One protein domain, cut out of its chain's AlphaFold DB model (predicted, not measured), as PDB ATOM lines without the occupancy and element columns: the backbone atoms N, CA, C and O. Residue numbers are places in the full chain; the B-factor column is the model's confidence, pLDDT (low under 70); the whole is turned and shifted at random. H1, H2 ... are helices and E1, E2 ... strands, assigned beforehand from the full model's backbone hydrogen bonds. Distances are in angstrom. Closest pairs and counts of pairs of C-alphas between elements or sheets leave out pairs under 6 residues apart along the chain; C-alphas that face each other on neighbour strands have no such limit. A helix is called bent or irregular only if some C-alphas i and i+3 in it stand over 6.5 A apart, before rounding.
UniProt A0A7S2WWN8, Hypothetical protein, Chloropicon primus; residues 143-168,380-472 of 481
ATOM      1  N   GLU A 143     110.676 127.920 141.231       92.12
ATOM      2  CA  GLU A 143     111.248 129.141 140.650       92.12
ATOM      3  C   GLU A 143     112.299 129.744 141.591       92.12
ATOM      4  O   GLU A 143     113.454 129.879 141.214       92.12
ATOM      5  N   ALA A 144     111.956 129.964 142.866       91.88
ATOM      6  CA  ALA A 144     112.901 130.507 143.842       91.88
ATOM      7  C   ALA A 144     114.095 129.570 144.110       91.88
ATOM      8  O   ALA A 144     115.203 130.036 144.380       91.88
ATOM      9  N   VAL A 145     113.877 128.248 144.057       93.81
ATOM     10  CA  VAL A 145     114.957 127.249 144.137       93.81
ATOM     11  C   VAL A 145     115.856 127.336 142.900       93.81
ATOM     12  O   VAL A 145     117.073 127.346 143.055       93.81
ATOM     13  N   GLY A 146     115.274 127.426 141.701       93.25
ATOM     14  CA  GLY A 146     115.987 127.589 140.434       93.25
ATOM     15  C   GLY A 146     116.840 128.853 140.428       93.25
ATOM     16  O   GLY A 146     118.051 128.756 140.266       93.25
ATOM     17  N   ASP A 147     116.250 130.001 140.761       92.81
ATOM     18  CA  ASP A 147     116.952 131.285 140.846       92.81
ATOM     19  C   ASP A 147     118.133 131.230 141.824       92.81
ATOM     20  O   ASP A 147     119.189 131.825 141.601       92.81
ATOM     21  N   PHE A 148     117.966 130.555 142.968       92.94
ATOM     22  CA  PHE A 148     119.048 130.366 143.936       92.94
ATOM     23  C   PHE A 148     120.178 129.495 143.371       92.94
ATOM     24  O   PHE A 148     121.358 129.821 143.541       92.94
ATOM     25  N   LEU A 149     119.826 128.387 142.714       92.44
ATOM     26  CA  LEU A 149     120.788 127.468 142.113       92.44
ATOM     27  C   LEU A 149     121.567 128.154 140.989       92.44
ATOM     28  O   LEU A 149     122.795 128.124 141.020       92.44
ATOM     29  N   GLU A 150     120.885 128.857 140.084       91.69
ATOM     30  CA  GLU A 150     121.500 129.584 138.970       91.69
ATOM     31  C   GLU A 150     122.492 130.644 139.463       91.69
ATOM     32  O   GLU A 150     123.643 130.674 139.025       91.69
ATOM     33  N   ARG A 151     122.103 131.455 140.459       89.69
ATOM     34  CA  ARG A 151     123.003 132.436 141.096       89.69
ATOM     35  C   ARG A 151     124.213 131.798 141.773       89.69
ATOM     36  O   ARG A 151     125.260 132.433 141.886       89.69
ATOM     37  N   SER A 152     124.066 130.562 142.237       88.31
ATOM     38  CA  SER A 152     125.138 129.795 142.872       88.31
ATOM     39  C   SER A 152     125.959 128.966 141.872       88.31
ATOM     40  O   SER A 152     126.875 128.261 142.294       88.31
ATOM     41  N   GLY A 153     125.653 129.037 140.569       88.25
ATOM     42  CA  GLY A 153     126.325 128.268 139.518       88.25
ATOM     43  C   GLY A 153     125.990 126.772 139.531       88.25
ATOM     44  O   GLY A 153     126.856 125.950 139.245       88.25
ATOM     45  N   MET A 154     124.767 126.406 139.918       90.69
ATOM     46  CA  MET A 154     124.273 125.027 140.003       90.69
ATOM     47  C   MET A 154     122.963 124.873 139.215       90.69
ATOM     48  O   MET A 154     122.256 125.851 138.986       90.69
ATOM     49  N   SER A 155     122.599 123.642 138.845       92.19
ATOM     50  CA  SER A 155     121.337 123.344 138.154       92.19
ATOM     51  C   SER A 155     120.365 122.535 139.015       92.19
ATOM     52  O   SER A 155     120.754 121.828 139.951       92.19
ATOM     53  N   VAL A 156     119.074 122.612 138.679       93.25
ATOM     54  CA  VAL A 156     118.018 121.797 139.310       93.25
ATOM     55  C   VAL A 156     118.247 120.305 139.050       93.25
ATOM     56  O   VAL A 156     118.134 119.505 139.973       93.25
ATOM     57  N   ASN A 157     118.662 119.942 137.832       92.94
ATOM     58  CA  ASN A 157     118.969 118.555 137.466       92.94
ATOM     59  C   ASN A 157     120.073 117.972 138.357       92.94
ATOM     60  O   ASN A 157     119.995 116.821 138.787       92.94
ATOM     61  N   LEU A 158     121.090 118.780 138.674       92.81
ATOM     62  CA  LEU A 158     122.169 118.368 139.560       92.81
ATOM     63  C   LEU A 158     121.681 118.134 140.995       92.81
ATOM     64  O   LEU A 158     122.131 117.189 141.649       92.81
ATOM     65  N   LEU A 159     120.753 118.967 141.477       94.94
ATOM     66  CA  LEU A 159     120.135 118.805 142.793       94.94
ATOM     67  C   LEU A 159     119.318 117.510 142.871       94.94
ATOM     68  O   LEU A 159     119.463 116.770 143.841       94.94
ATOM     69  N   GLU A 160     118.492 117.223 141.864       94.25
ATOM     70  CA  GLU A 160     117.675 116.002 141.809       94.25
ATOM     71  C   GLU A 160     118.542 114.741 141.709       94.25
ATOM     72  O   GLU A 160     118.356 113.797 142.474       94.25
ATOM     73  N   LEU A 161     119.571 114.755 140.856       94.69
ATOM     74  CA  LEU A 161     120.517 113.643 140.752       94.69
ATOM     75  C   LEU A 161     121.268 113.405 142.072       94.69
ATOM     76  O   LEU A 161     121.434 112.266 142.514       94.69
ATOM     77  N   THR A 162     121.707 114.483 142.729       95.31
ATOM     78  CA  THR A 162     122.368 114.395 144.039       95.31
ATOM     79  C   THR A 162     121.399 113.884 145.108       95.31
ATOM     80  O   THR A 162     121.812 113.116 145.973       95.31
ATOM     81  N   GLU A 163     120.113 114.253 145.048       94.62
ATOM     82  CA  GLU A 163     119.066 113.732 145.935       94.62
ATOM     83  C   GLU A 163     118.964 112.202 145.838       94.62
ATOM     84  O   GLU A 163     119.019 111.511 146.860       94.62
ATOM     85  N   ASP A 164     118.854 111.667 144.622       93.56
ATOM     86  CA  ASP A 164     118.689 110.231 144.389       93.56
ATOM     87  C   ASP A 164     119.932 109.434 144.793       93.56
ATOM     88  O   ASP A 164     119.834 108.427 145.507       93.56
ATOM     89  N   ASN A 165     121.117 109.930 144.431       94.50
ATOM     90  CA  ASN A 165     122.379 109.339 144.867       94.50
ATOM     91  C   ASN A 165     122.502 109.355 146.394       94.50
ATOM     92  O   ASN A 165     122.985 108.392 146.996       94.50
ATOM     93  N   LEU A 166     122.038 110.427 147.043       95.25
ATOM     94  CA  LEU A 166     122.085 110.555 148.493       95.25
ATOM     95  C   LEU A 166     121.152 109.546 149.171       95.25
ATOM     96  O   LEU A 166     121.533 108.969 150.187       95.25
ATOM     97  N   ARG A 167     119.971 109.267 148.604       94.31
ATOM     98  CA  ARG A 167     119.061 108.218 149.102       94.31
ATOM     99  C   ARG A 167     119.706 106.831 149.057       94.31
ATOM    100  O   ARG A 167     119.637 106.094 150.043       94.31
ATOM    101  N   GLN A 168     120.364 106.491 147.948       93.94
ATOM    102  CA  GLN A 168     121.080 105.218 147.799       93.94
ATOM    103  C   GLN A 168     122.293 105.128 148.733       93.94
ATOM    104  O   GLN A 168     122.544 104.088 149.351       93.94
ATOM    105  N   THR A 380     134.765 119.621 170.775       44.12
ATOM    106  CA  THR A 380     135.623 119.633 169.584       44.12
ATOM    107  C   THR A 380     136.509 120.889 169.500       44.12
ATOM    108  O   THR A 380     135.995 122.004 169.634       44.12
ATOM    109  N   PRO A 381     137.818 120.755 169.216       43.12
ATOM    110  CA  PRO A 381     138.712 121.889 168.994       43.12
ATOM    111  C   PRO A 381     138.483 122.500 167.601       43.12
ATOM    112  O   PRO A 381     138.384 121.759 166.630       43.12
ATOM    113  N   ARG A 382     138.441 123.840 167.496       47.56
ATOM    114  CA  ARG A 382     138.579 124.645 166.252       47.56
ATOM    115  C   ARG A 382     137.962 124.039 164.968       47.56
ATOM    116  O   ARG A 382     138.601 124.057 163.919       47.56
ATOM    117  N   THR A 383     136.740 123.508 165.003       58.69
ATOM    118  CA  THR A 383     136.061 123.064 163.775       58.69
ATOM    119  C   THR A 383     135.191 124.188 163.223       58.69
ATOM    120  O   THR A 383     134.399 124.783 163.947       58.69
ATOM    121  N   SER A 384     135.294 124.456 161.921       72.25
ATOM    122  CA  SER A 384     134.367 125.322 161.178       72.25
ATOM    123  C   SER A 384     133.033 124.622 160.878       72.25
ATOM    124  O   SER A 384     132.243 125.120 160.087       72.25
ATOM    125  N   PHE A 385     132.754 123.465 161.489       84.38
ATOM    126  CA  PHE A 385     131.511 122.717 161.313       84.38
ATOM    127  C   PHE A 385     130.869 122.403 162.664       84.38
ATOM    128  O   PHE A 385     131.528 121.845 163.547       84.38
ATOM    129  N   PHE A 386     129.588 122.740 162.803       84.75
ATOM    130  CA  PHE A 386     128.802 122.549 164.019       84.75
ATOM    131  C   PHE A 386     127.580 121.660 163.774       84.75
ATOM    132  O   PHE A 386     126.909 121.748 162.748       84.75
ATOM    133  N   ILE A 387     127.267 120.820 164.759       85.44
ATOM    134  CA  ILE A 387     126.097 119.940 164.752       85.44
ATOM    135  C   ILE A 387     125.294 120.194 166.028       85.44
ATOM    136  O   ILE A 387     125.835 120.099 167.131       85.44
ATOM    137  N   GLY A 388     124.003 120.486 165.877       79.62
ATOM    138  CA  GLY A 388     123.023 120.558 166.972       79.62
ATOM    139  C   GLY A 388     123.049 121.814 167.840       79.62
ATOM    140  O   GLY A 388     122.011 122.207 168.361       79.62
ATOM    141  N   ALA A 389     124.198 122.466 168.003       79.06
ATOM    142  CA  ALA A 389     124.290 123.730 168.722       79.06
ATOM    143  C   ALA A 389     125.369 124.626 168.116       79.06
ATOM    144  O   ALA A 389     126.435 124.153 167.724       79.06
ATOM    145  N   LEU A 390     125.088 125.929 168.088       79.75
ATOM    146  CA  LEU A 390     126.072 126.949 167.748       79.75
ATOM    147  C   LEU A 390     126.742 127.478 169.024       79.75
ATOM    148  O   LEU A 390     126.066 127.626 170.049       79.75
ATOM    149  N   PRO A 391     128.048 127.785 168.992       77.00
ATOM    150  CA  PRO A 391     128.705 128.491 170.087       77.00
ATOM    151  C   PRO A 391     128.173 129.929 170.209       77.00
ATOM    152  O   PRO A 391     127.715 130.517 169.234       77.00
ATOM    153  N   HIS A 392     128.288 130.532 171.398       71.94
ATOM    154  CA  HIS A 392     127.857 131.921 171.642       71.94
ATOM    155  C   HIS A 392     128.622 132.944 170.776       71.94
ATOM    156  O   HIS A 392     128.114 134.020 170.472       71.94
ATOM    157  N   LYS A 393     129.864 132.629 170.399       72.56
ATOM    158  CA  LYS A 393     130.683 133.417 169.473       72.56
ATOM    159  C   LYS A 393     131.288 132.465 168.443       72.56
ATOM    160  O   LYS A 393     132.360 131.914 168.704       72.56
ATOM    161  N   PRO A 394     130.580 132.173 167.343       70.62
ATOM    162  CA  PRO A 394     131.165 131.383 166.275       70.62
ATOM    163  C   PRO A 394     132.300 132.159 165.595       70.62
ATOM    164  O   PRO A 394     132.338 133.388 165.648       70.62
ATOM    165  N   GLY A 395     133.247 131.438 164.991       69.81
ATOM    166  CA  GLY A 395     134.284 132.055 164.160       69.81
ATOM    167  C   GLY A 395     133.710 132.657 162.872       69.81
ATOM    168  O   GLY A 395     132.561 132.396 162.524       69.81
ATOM    169  N   GLU A 396     134.530 133.422 162.146       68.88
ATOM    170  CA  GLU A 396     134.124 134.193 160.953       68.88
ATOM    171  C   GLU A 396     133.519 133.341 159.830       68.88
ATOM    172  O   GLU A 396     132.613 133.787 159.131       68.88
ATOM    173  N   HIS A 397     133.961 132.090 159.679       76.44
ATOM    174  CA  HIS A 397     133.419 131.163 158.692       76.44
ATOM    175  C   HIS A 397     133.156 129.800 159.326       76.44
ATOM    176  O   HIS A 397     134.069 129.096 159.761       76.44
ATOM    177  N   PHE A 398     131.880 129.422 159.361       84.12
ATOM    178  CA  PHE A 398     131.443 128.101 159.771       84.12
ATOM    179  C   PHE A 398     130.277 127.595 158.921       84.12
ATOM    180  O   PHE A 398     129.664 128.318 158.126       84.12
ATOM    181  N   ARG A 399     130.006 126.311 159.105       87.56
ATOM    182  CA  ARG A 399     128.945 125.513 158.516       87.56
ATOM    183  C   ARG A 399     128.203 124.827 159.644       87.56
ATOM    184  O   ARG A 399     128.827 124.427 160.628       87.56
ATOM    185  N   ALA A 400     126.893 124.677 159.535       89.44
ATOM    186  CA  ALA A 400     126.166 123.967 160.575       89.44
ATOM    187  C   ALA A 400     124.992 123.159 160.047       89.44
ATOM    188  O   ALA A 400     124.295 123.586 159.129       89.44
ATOM    189  N   ILE A 401     124.761 122.016 160.693       91.50
ATOM    190  CA  ILE A 401     123.505 121.277 160.599       91.50
ATOM    191  C   ILE A 401     122.849 121.314 161.973       91.50
ATOM    192  O   ILE A 401     123.406 120.836 162.964       91.50
ATOM    193  N   LEU A 402     121.664 121.906 162.040       88.94
ATOM    194  CA  LEU A 402     120.948 122.177 163.280       88.94
ATOM    195  C   LEU A 402     119.575 121.486 163.256       88.94
ATOM    196  O   LEU A 402     118.580 122.081 162.825       88.94
ATOM    197  N   PRO A 403     119.494 120.215 163.684       84.88
ATOM    198  CA  PRO A 403     118.215 119.536 163.842       84.88
ATOM    199  C   PRO A 403     117.359 120.231 164.908       84.88
ATOM    200  O   PRO A 403     117.873 120.620 165.953       84.88
ATOM    201  N   GLN A 404     116.048 120.335 164.672       79.25
ATOM    202  CA  GLN A 404     115.058 120.751 165.678       79.25
ATOM    203  C   GLN A 404     115.309 122.142 166.296       79.25
ATOM    204  O   GLN A 404     115.124 122.345 167.500       79.25
ATOM    205  N   MET A 405     115.697 123.124 165.479       77.00
ATOM    206  CA  MET A 405     115.996 124.488 165.928       77.00
ATOM    207  C   MET A 405     115.073 125.541 165.305       77.00
ATOM    208  O   MET A 405     114.506 125.364 164.227       77.00
ATOM    209  N   SER A 406     114.917 126.664 166.011       67.75
ATOM    210  CA  SER A 406     114.370 127.904 165.450       67.75
ATOM    211  C   SER A 406     115.441 128.620 164.625       67.75
ATOM    212  O   SER A 406     116.620 128.520 164.964       67.75
ATOM    213  N   ALA A 407     115.026 129.356 163.589       66.62
ATOM    214  CA  ALA A 407     115.911 130.003 162.619       66.62
ATOM    215  C   ALA A 407     117.107 130.722 163.287       66.62
ATOM    216  O   ALA A 407     116.902 131.700 164.018       66.62
ATOM    217  N   PRO A 408     118.346 130.238 163.089       70.44
ATOM    218  CA  PRO A 408     119.532 130.879 163.634       70.44
ATOM    219  C   PRO A 408     119.788 132.186 162.878       70.44
ATOM    220  O   PRO A 408     119.777 132.217 161.650       70.44
ATOM    221  N   LYS A 409     120.046 133.275 163.605       66.44
ATOM    222  CA  LYS A 409     120.493 134.533 162.995       66.44
ATOM    223  C   LYS A 409     122.004 134.469 162.818       66.44
ATOM    224  O   LYS A 409     122.730 134.449 163.809       66.44
ATOM    225  N   SER A 410     122.465 134.377 161.577       66.88
ATOM    226  CA  SER A 410     123.886 134.267 161.263       66.88
ATOM    227  C   SER A 410     124.135 134.788 159.847       66.88
ATOM    228  O   SER A 410     123.577 134.259 158.889       66.88
ATOM    229  N   GLU A 411     124.927 135.851 159.716       69.81
ATOM    230  CA  GLU A 411     125.263 136.460 158.422       69.81
ATOM    231  C   GLU A 411     126.525 135.815 157.837       69.81
ATOM    232  O   GLU A 411     127.477 135.559 158.560       69.81
ATOM    233  N   GLY A 412     126.542 135.531 156.532       72.25
ATOM    234  CA  GLY A 412     127.705 134.953 155.841       72.25
ATOM    235  C   GLY A 412     128.018 133.472 156.118       72.25
ATOM    236  O   GLY A 412     129.104 133.005 155.767       72.25
ATOM    237  N   HIS A 413     127.098 132.711 156.717       84.19
ATOM    238  CA  HIS A 413     127.300 131.297 157.055       84.19
ATOM    239  C   HIS A 413     126.313 130.386 156.329       84.19
ATOM    240  O   HIS A 413     125.160 130.757 156.131       84.19
ATOM    241  N   VAL A 414     126.745 129.167 155.982       89.12
ATOM    242  CA  VAL A 414     125.856 128.143 155.408       89.12
ATOM    243  C   VAL A 414     125.329 127.260 156.530       89.12
ATOM    244  O   VAL A 414     126.073 126.478 157.133       89.12
ATOM    245  N   ILE A 415     124.040 127.391 156.818       91.25
ATOM    246  CA  ILE A 415     123.374 126.677 157.902       91.25
ATOM    247  C   ILE A 415     122.154 125.956 157.352       91.25
ATOM    248  O   ILE A 415     121.221 126.584 156.856       91.25
ATOM    249  N   LEU A 416     122.152 124.635 157.490       93.88
ATOM    250  CA  LEU A 416     120.972 123.811 157.292       93.88
ATOM    251  C   LEU A 416     120.310 123.587 158.648       93.88
ATOM    252  O   LEU A 416     120.928 123.036 159.558       93.88
ATOM    253  N   PHE A 417     119.047 123.964 158.798       91.88
ATOM    254  CA  PHE A 417     118.305 123.684 160.022       91.88
ATOM    255  C   PHE A 417     116.947 123.061 159.728       91.88
ATOM    256  O   PHE A 417     116.289 123.384 158.741       91.88
ATOM    257  N   GLN A 418     116.534 122.156 160.609       90.31
ATOM    258  CA  GLN A 418     115.194 121.588 160.587       90.31
ATOM    259  C   GLN A 418     114.319 122.370 161.565       90.31
ATOM    260  O   GLN A 418     114.648 122.445 162.752       90.31
ATOM    261  N   SER A 419     113.193 122.899 161.081       86.12
ATOM    262  CA  SER A 419     112.199 123.559 161.929       86.12
ATOM    263  C   SER A 419     111.742 122.629 163.052       86.12
ATOM    264  O   SER A 419     111.372 121.478 162.811       86.12
ATOM    265  N   ARG A 420     111.721 123.163 164.274       79.69
ATOM    266  CA  ARG A 420     111.151 122.491 165.451       79.69
ATOM    267  C   ARG A 420     109.623 122.386 165.395       79.69
ATOM    268  O   ARG A 420     109.036 121.522 166.040       79.69
ATOM    269  N   PHE A 421     108.975 123.296 164.673       73.81
ATOM    270  CA  PHE A 421     107.519 123.409 164.627       73.81
ATOM    271  C   PHE A 421     106.979 122.965 163.275       73.81
ATOM    272  O   PHE A 421     107.589 123.230 162.238       73.81
ATOM    273  N   GLY A 422     105.791 122.362 163.296       78.75
ATOM    274  CA  GLY A 422     105.120 121.943 162.074       78.75
ATOM    275  C   GLY A 422     105.799 120.744 161.424       78.75
ATOM    276  O   GLY A 422     106.548 120.001 162.058       78.75
ATOM    277  N   ASP A 423     105.383 120.424 160.202       86.38
ATOM    278  CA  ASP A 423     105.945 119.302 159.443       86.38
ATOM    279  C   ASP A 423     107.437 119.503 159.167       86.38
ATOM    280  O   ASP A 423     107.894 120.647 159.159       86.38
ATOM    281  N   PRO A 424     108.214 118.419 158.964       90.12
ATOM    282  CA  PRO A 424     109.643 118.541 158.705       90.12
ATOM    283  C   PRO A 424     109.921 119.501 157.547       90.12
ATOM    284  O   PRO A 424     109.609 119.219 156.389       90.12
ATOM    285  N   LEU A 425     110.501 120.645 157.903       91.94
ATOM    286  CA  LEU A 425     110.871 121.732 157.009       91.94
ATOM    287  C   LEU A 425     112.360 121.994 157.197       91.94
ATOM    288  O   LEU A 425     112.793 122.346 158.295       91.94
ATOM    289  N   TYR A 426     113.121 121.798 156.132       94.00
ATOM    290  CA  TYR A 426     114.558 122.013 156.088       94.00
ATOM    291  C   TYR A 426     114.826 123.339 155.405       94.00
ATOM    292  O   TYR A 426     114.489 123.509 154.236       94.00
ATOM    293  N   THR A 427     115.429 124.266 156.134       93.44
ATOM    294  CA  THR A 427     115.782 125.585 155.621       93.44
ATOM    295  C   THR A 427     117.291 125.684 155.529       93.44
ATOM    296  O   THR A 427     117.998 125.435 156.507       93.44
ATOM    297  N   LEU A 428     117.773 126.054 154.350       93.38
ATOM    298  CA  LEU A 428     119.163 126.381 154.103       93.38
ATOM    299  C   LEU A 428     119.301 127.900 154.036       93.38
ATOM    300  O   LEU A 428     118.716 128.532 153.160       93.38
ATOM    301  N   SER A 429     120.071 128.465 154.959       89.69
ATOM    302  CA  SER A 429     120.428 129.884 154.972       89.69
ATOM    303  C   SER A 429     121.901 130.034 154.618       89.69
ATOM    304  O   SER A 429     122.730 129.281 155.128       89.69
ATOM    305  N   THR A 430     122.223 130.983 153.739       85.19
ATOM    306  CA  THR A 430     123.609 131.346 153.374       85.19
ATOM    307  C   THR A 430     124.040 132.690 153.974       85.19
ATOM    308  O   THR A 430     125.123 133.199 153.685       85.19
ATOM    309  N   GLY A 431     123.173 133.301 154.790       71.25
ATOM    310  CA  GLY A 431     123.405 134.598 155.418       71.25
ATOM    311  C   GLY A 431     123.420 135.801 154.462       71.25
ATOM    312  O   GLY A 431     123.698 136.905 154.913       71.25
ATOM    313  N   ARG A 432     123.096 135.623 153.170       65.00
ATOM    314  CA  ARG A 432     122.919 136.700 152.170       65.00
ATOM    315  C   ARG A 432     121.449 137.123 151.994       65.00
ATOM    316  O   ARG A 432     121.034 137.472 150.899       65.00
ATOM    317  N   ALA A 433     120.646 137.026 153.056       64.19
ATOM    318  CA  ALA A 433     119.178 137.171 153.061       64.19
ATOM    319  C   ALA A 433     118.387 136.123 152.242       64.19
ATOM    320  O   ALA A 433     117.159 136.089 152.316       64.19
ATOM    321  N   GLU A 434     119.065 135.232 151.520       73.38
ATOM    322  CA  GLU A 434     118.438 134.165 150.744       73.38
ATOM    323  C   GLU A 434     118.329 132.874 151.558       73.38
ATOM    324  O   GLU A 434     119.325 132.335 152.055       73.38
ATOM    325  N   GLU A 435     117.099 132.376 151.675       87.62
ATOM    326  CA  GLU A 435     116.787 131.099 152.306       87.62
ATOM    327  C   GLU A 435     116.019 130.204 151.338       87.62
ATOM    328  O   GLU A 435     115.004 130.607 150.762       87.62
ATOM    329  N   VAL A 436     116.462 128.955 151.224       92.88
ATOM    330  CA  VAL A 436     115.750 127.923 150.467       92.88
ATOM    331  C   VAL A 436     115.134 126.936 151.443       92.88
ATOM    332  O   VAL A 436     115.812 126.444 152.343       92.88
ATOM    333  N   ARG A 437     113.838 126.649 151.282       94.31
ATOM    334  CA  ARG A 437     113.084 125.776 152.186       94.31
ATOM    335  C   ARG A 437     112.539 124.562 151.454       94.31
ATOM    336  O   ARG A 437     111.836 124.704 150.458       94.31
ATOM    337  N   PHE A 438     112.791 123.379 152.002       94.94
ATOM    338  CA  PHE A 438     112.316 122.105 151.475       94.94
ATOM    339  C   PHE A 438     111.448 121.378 152.504       94.94
ATOM    340  O   PHE A 438     111.810 121.264 153.675       94.94
ATOM    341  N   SER A 439     110.314 120.842 152.062       92.88
ATOM    342  CA  SER A 439     109.410 120.022 152.874       92.88
ATOM    343  C   SER A 439     109.009 118.748 152.125       92.88
ATOM    344  O   SER A 439     109.417 118.521 150.982       92.88
ATOM    345  N   GLY A 440     108.217 117.891 152.769       91.00
ATOM    346  CA  GLY A 440     107.684 116.685 152.144       91.00
ATOM    347  C   GLY A 440     108.685 115.531 152.080       91.00
ATOM    348  O   GLY A 440     109.711 115.516 152.763       91.00
ATOM    349  N   HIS A 441     108.382 114.550 151.226       90.38
ATOM    350  CA  HIS A 441     109.143 113.301 151.097       90.38
ATOM    351  C   HIS A 441     110.610 113.493 150.677       90.38
ATOM    352  O   HIS A 441     111.479 112.680 150.996       90.38
ATOM    353  N   SER A 442     110.899 114.585 149.982       91.38
ATOM    354  CA  SER A 442     112.245 114.935 149.531       91.38
ATOM    355  C   SER A 442     112.908 116.011 150.380       91.38
ATOM    356  O   SER A 442     114.064 116.331 150.140       91.38
ATOM    357  N   GLY A 443     112.224 116.542 151.400       94.19
ATOM    358  CA  GLY A 443     112.690 117.702 152.163       94.19
ATOM    359  C   GLY A 443     114.081 117.519 152.770       94.19
ATOM    360  O   GLY A 443     114.975 118.328 152.532       94.19
ATOM    361  N   VAL A 444     114.277 116.419 153.507       95.62
ATOM    362  CA  VAL A 444     115.567 116.101 154.143       95.62
ATOM    363  C   VAL A 444     116.666 115.853 153.111       95.62
ATOM    364  O   VAL A 444     117.771 116.366 153.259       95.62
ATOM    365  N   PHE A 445     116.360 115.119 152.040       96.31
ATOM    366  CA  PHE A 445     117.343 114.757 151.024       96.31
ATOM    367  C   PHE A 445     117.767 115.963 150.194       96.31
ATOM    368  O   PHE A 445     118.958 116.159 150.012       96.31
ATOM    369  N   ARG A 446     116.833 116.828 149.783       96.06
ATOM    370  CA  ARG A 446     117.139 118.074 149.061       96.06
ATOM    371  C   ARG A 446     117.896 119.069 149.924       96.06
ATOM    372  O   ARG A 446     118.867 119.655 149.458       96.06
ATOM    373  N   GLY A 447     117.499 119.223 151.189       96.06
ATOM    374  CA  GLY A 447     118.213 120.082 152.133       96.06
ATOM    375  C   GLY A 447     119.664 119.639 152.331       96.06
ATOM    376  O   GLY A 447     120.574 120.461 152.257       96.06
ATOM    377  N   LEU A 448     119.888 118.335 152.526       96.56
ATOM    378  CA  LEU A 448     121.229 117.761 152.657       96.56
ATOM    379  C   LEU A 448     122.015 117.787 151.338       96.56
ATOM    380  O   LEU A 448     123.200 118.107 151.362       96.56
ATOM    381  N   ALA A 449     121.380 117.494 150.202       96.31
ATOM    382  CA  ALA A 449     122.004 117.534 148.882       96.31
ATOM    383  C   ALA A 449     122.507 118.942 148.559       96.31
ATOM    384  O   ALA A 449     123.690 119.116 148.280       96.31
ATOM    385  N   LEU A 450     121.650 119.958 148.702       95.31
ATOM    386  CA  LEU A 450     122.034 121.344 148.458       95.31
ATOM    387  C   LEU A 450     123.131 121.809 149.423       95.31
ATOM    388  O   LEU A 450     124.084 122.465 149.006       95.31
ATOM    389  N   PHE A 451     123.038 121.429 150.702       94.94
ATOM    390  CA  PHE A 451     124.097 121.698 151.673       94.94
ATOM    391  C   PHE A 451     125.436 121.096 151.219       94.94
ATOM    392  O   PHE A 451     126.443 121.794 151.190       94.94
ATOM    393  N   LEU A 452     125.453 119.826 150.810       94.69
ATOM    394  CA  LEU A 452     126.662 119.143 150.348       94.69
ATOM    395  C   LEU A 452     127.226 119.724 149.043       94.69
ATOM    396  O   LEU A 452     128.445 119.834 148.911       94.69
ATOM    397  N   MET A 453     126.366 120.136 148.109       93.19
ATOM    398  CA  MET A 453     126.771 120.833 146.885       93.19
ATOM    399  C   MET A 453     127.473 122.158 147.209       93.19
ATOM    400  O   MET A 453     128.550 122.430 146.677       93.19
ATOM    401  N   LEU A 454     126.940 122.939 148.157       91.44
ATOM    402  CA  LEU A 454     127.594 124.165 148.625       91.44
ATOM    403  C   LEU A 454     128.925 123.890 149.331       91.44
ATOM    404  O   LEU A 454     129.879 124.623 149.101       91.44
ATOM    405  N   ILE A 455     129.027 122.839 150.151       90.25
ATOM    406  CA  ILE A 455     130.300 122.445 150.783       90.25
ATOM    407  C   ILE A 455     131.355 122.101 149.727       90.25
ATOM    408  O   ILE A 455     132.502 122.536 149.820       90.25
ATOM    409  N   ARG A 456     130.978 121.342 148.695       90.00
ATOM    410  CA  ARG A 456     131.880 120.998 147.591       90.00
ATOM    411  C   ARG A 456     132.398 122.243 146.871       90.00
ATOM    412  O   ARG A 456     133.594 122.327 146.597       90.00
ATOM    413  N   MET A 457     131.515 123.204 146.611       87.69
ATOM    414  CA  MET A 457     131.839 124.447 145.909       87.69
ATOM    415  C   MET A 457     132.664 125.424 146.754       87.69
ATOM    416  O   MET A 457     133.661 125.957 146.277       87.69
ATOM    417  N   LEU A 458     132.244 125.673 147.996       86.69
ATOM    418  CA  LEU A 458     132.802 126.730 148.842       86.69
ATOM    419  C   LEU A 458     134.013 126.269 149.653       86.69
ATOM    420  O   LEU A 458     134.912 127.065 149.902       86.69
ATOM    421  N   ASP A 459     134.035 125.001 150.066       83.31
ATOM    422  CA  ASP A 459     135.029 124.467 151.001       83.31
ATOM    423  C   ASP A 459     135.879 123.349 150.371       83.31
ATOM    424  O   ASP A 459     136.559 122.613 151.084       83.31
ATOM    425  N   HIS A 460     135.858 123.197 149.040       86.69
ATOM    426  CA  HIS A 460     136.654 122.208 148.297       86.69
ATOM    427  C   HIS A 460     136.576 120.788 148.897       86.69
ATOM    428  O   HIS A 460     137.599 120.146 149.144       86.69
ATOM    429  N   ASP A 461     135.352 120.314 149.146       88.31
ATOM    430  CA  ASP A 461     135.019 119.011 149.748       88.31
ATOM    431  C   ASP A 461     135.308 118.848 151.250       88.31
ATOM    432  O   ASP A 461     135.171 117.737 151.777       88.31
ATOM    433  N   TRP A 462     135.677 119.906 151.971       86.56
ATOM    434  CA  TRP A 462     135.900 119.830 153.416       86.56
ATOM    435  C   TRP A 462     134.615 120.015 154.224       86.56
ATOM    436  O   TRP A 462     133.946 121.039 154.142       86.56
ATOM    437  N   ILE A 463     134.312 119.043 155.086       85.69
ATOM    438  CA  ILE A 463     133.223 119.110 156.064       85.69
ATOM    439  C   ILE A 463     133.761 118.826 157.469       85.69
ATOM    440  O   ILE A 463     134.028 117.688 157.864       85.69
ATOM    441  N   GLY A 464     133.964 119.892 158.245       80.62
ATOM    442  CA  GLY A 464     134.607 119.800 159.555       80.62
ATOM    443  C   GLY A 464     136.038 119.276 159.441       80.62
ATOM    444  O   GLY A 464     136.885 119.927 158.841       80.62
ATOM    445  N   GLN A 465     136.310 118.110 160.030       78.81
ATOM    446  CA  GLN A 465     137.627 117.452 159.975       78.81
ATOM    447  C   GLN A 465     137.721 116.380 158.875       78.81
ATOM    448  O   GLN A 465     138.771 115.770 158.696       78.81
ATOM    449  N   ASN A 466     136.633 116.144 158.138       84.75
ATOM    450  CA  ASN A 466     136.539 115.105 157.119       84.75
ATOM    451  C   ASN A 466     136.485 115.705 155.711       84.75
ATOM    452  O   ASN A 466     136.101 116.857 155.514       84.75
ATOM    453  N   ARG A 467     136.831 114.886 154.713       88.38
ATOM    454  CA  ARG A 467     136.574 115.175 153.297       88.38
ATOM    455  C   ARG A 467     135.384 114.369 152.800       88.38
ATOM    456  O   ARG A 467     135.236 113.210 153.193       88.38
ATOM    457  N   LEU A 468     134.606 114.917 151.866       91.56
ATOM    458  CA  LEU A 468     133.493 114.194 151.234       91.56
ATOM    459  C   LEU A 468     133.938 112.853 150.631       91.56
ATOM    460  O   LEU A 468     133.199 111.875 150.692       91.56
ATOM    461  N   GLN A 469     135.167 112.768 150.113       91.00
ATOM    462  CA  GLN A 469     135.734 111.519 149.595       91.00
ATOM    463  C   GLN A 469     135.845 110.426 150.667       91.00
ATOM    464  O   GLN A 469     135.443 109.292 150.417       91.00
ATOM    465  N   ASN A 470     136.329 110.766 151.865       89.44
ATOM    466  CA  ASN A 470     136.512 109.809 152.965       89.44
ATOM    467  C   ASN A 470     135.172 109.296 153.508       89.44
ATOM    468  O   ASN A 470     135.098 108.209 154.070       89.44
ATOM    469  N   LEU A 471     134.109 110.078 153.314       91.25
ATOM    470  CA  LEU A 471     132.739 109.745 153.697       91.25
ATOM    471  C   LEU A 471     131.981 108.985 152.592       91.25
ATOM    472  O   LEU A 471     130.818 108.636 152.774       91.25
ATOM    473  N   GLY A 472     132.597 108.764 151.424       91.31
ATOM    474  CA  GLY A 472     131.925 108.203 150.248       91.31
ATOM    475  C   GLY A 472     130.931 109.157 149.568       91.31
ATOM    476  O   GLY A 472     130.231 108.748 148.648       91.31
TER     477      GLY A 472
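What this domain is: This is residues 143 to 168 and 380 to 472 of the 481 residues of the protein "Hypothetical protein" of Chloropicon primus (UniProt A0A7S2WWN8). A twisted sheet of five strands has one long helix, H3, packed along one of its faces, and a second helix, H2, crosses H3 on the side away from the sheet. The short helix H1 packs at the E5 edge of the sheet, and residues 459 to 472 make a tail after H3 with no named element. The printed part has 119 residues, with three named helices and five named strands in the order H1 H2 E1 E2 E3 E4 E5 H3; the class is mixed, helices and strands. The sheet is mixed, in the order E1 E2 E3 E4 E5. The whole is compact and rounded, with a radius of gyration of the C-alphas of 13.8 A and spans of 37 by 34 by 27 A.

Where its parts are: In the sheet, E1 is residues 385 to 387, E2 residues 399 to 405 (15.0 A), E3 residues 414 to 419 (15.8 A), E4 residues 425 to 429 and E5 residues 435 to 439. H3, residues 440 to 458, spans 27.3 A and ends at C-alpha 458 (132.802, 126.730, 148.842); it is irregular, with C-alphas 441 and 444 7.6 A apart. H2 is residues 156 to 168, 18.9 A long. H1, residues 143 to 151, begins at C-alpha 143 (111.248, 129.141, 140.650) and spans 12.2 A.

How they stand to each other: E1 and E2 are parallel at 12 degrees, with N 386 and O 399 2.9 A apart, within hydrogen-bond range. E2 and E3 are parallel at 9 degrees, with N 402 and O 416 at 2.8 A. E3, E4 and E5 form a meander, each strand the antiparallel neighbour of the one before. The hairpin E3 and E4 has N 417 and O 427 at 2.9 A, and the hairpin E4 and E5 has N 428 and O 436 at 2.8 A. H1 and H3 on one face of the sheet make two layers, helices and strands. H3 has a height over the sheet of 8.4 A, lies over E3 and E4, and runs along the strands, at 13 degrees to E4 on the local plane; its closest C-alphas to E4 are those of Gly 447 and Tyr 426, 5.7 A. H2 is not on the sheet; it touches H3 at residues 442 to 450 of H3 alone, closest at the C-alphas of Glu 163 and Phe 445, 5.5 A, only just about perpendicular at 72 degrees. H1 and H2 only just touch, with 3 pairs of C-alphas within 8 A, at Val 156 of H2 alone; the closest C-alphas are those of Gly 146 and Val 156, 6.2 A. H1 and H3 are apart. Every O i to N i+4 pair is within hydrogen-bond range in H1 and H2, and 13 of 15 in H3.

The domain as a whole: The C-alphas farthest apart, those of Glu 143 and Pro 381, are 40.1 A apart. Residues 169 to 379 are not printed, and C-alphas 168 and 380 are 29.9 A apart across the cut. The link E1 to E2 is long, with 11 residues. Residues 462 to 463 pair with residues 466 to 467, antiparallel. The mean pLDDT of the printed part is 85.3; residues 380 to 383, 395 to 396, 406 to 407, 409 to 411 and 432 to 433 are under 70.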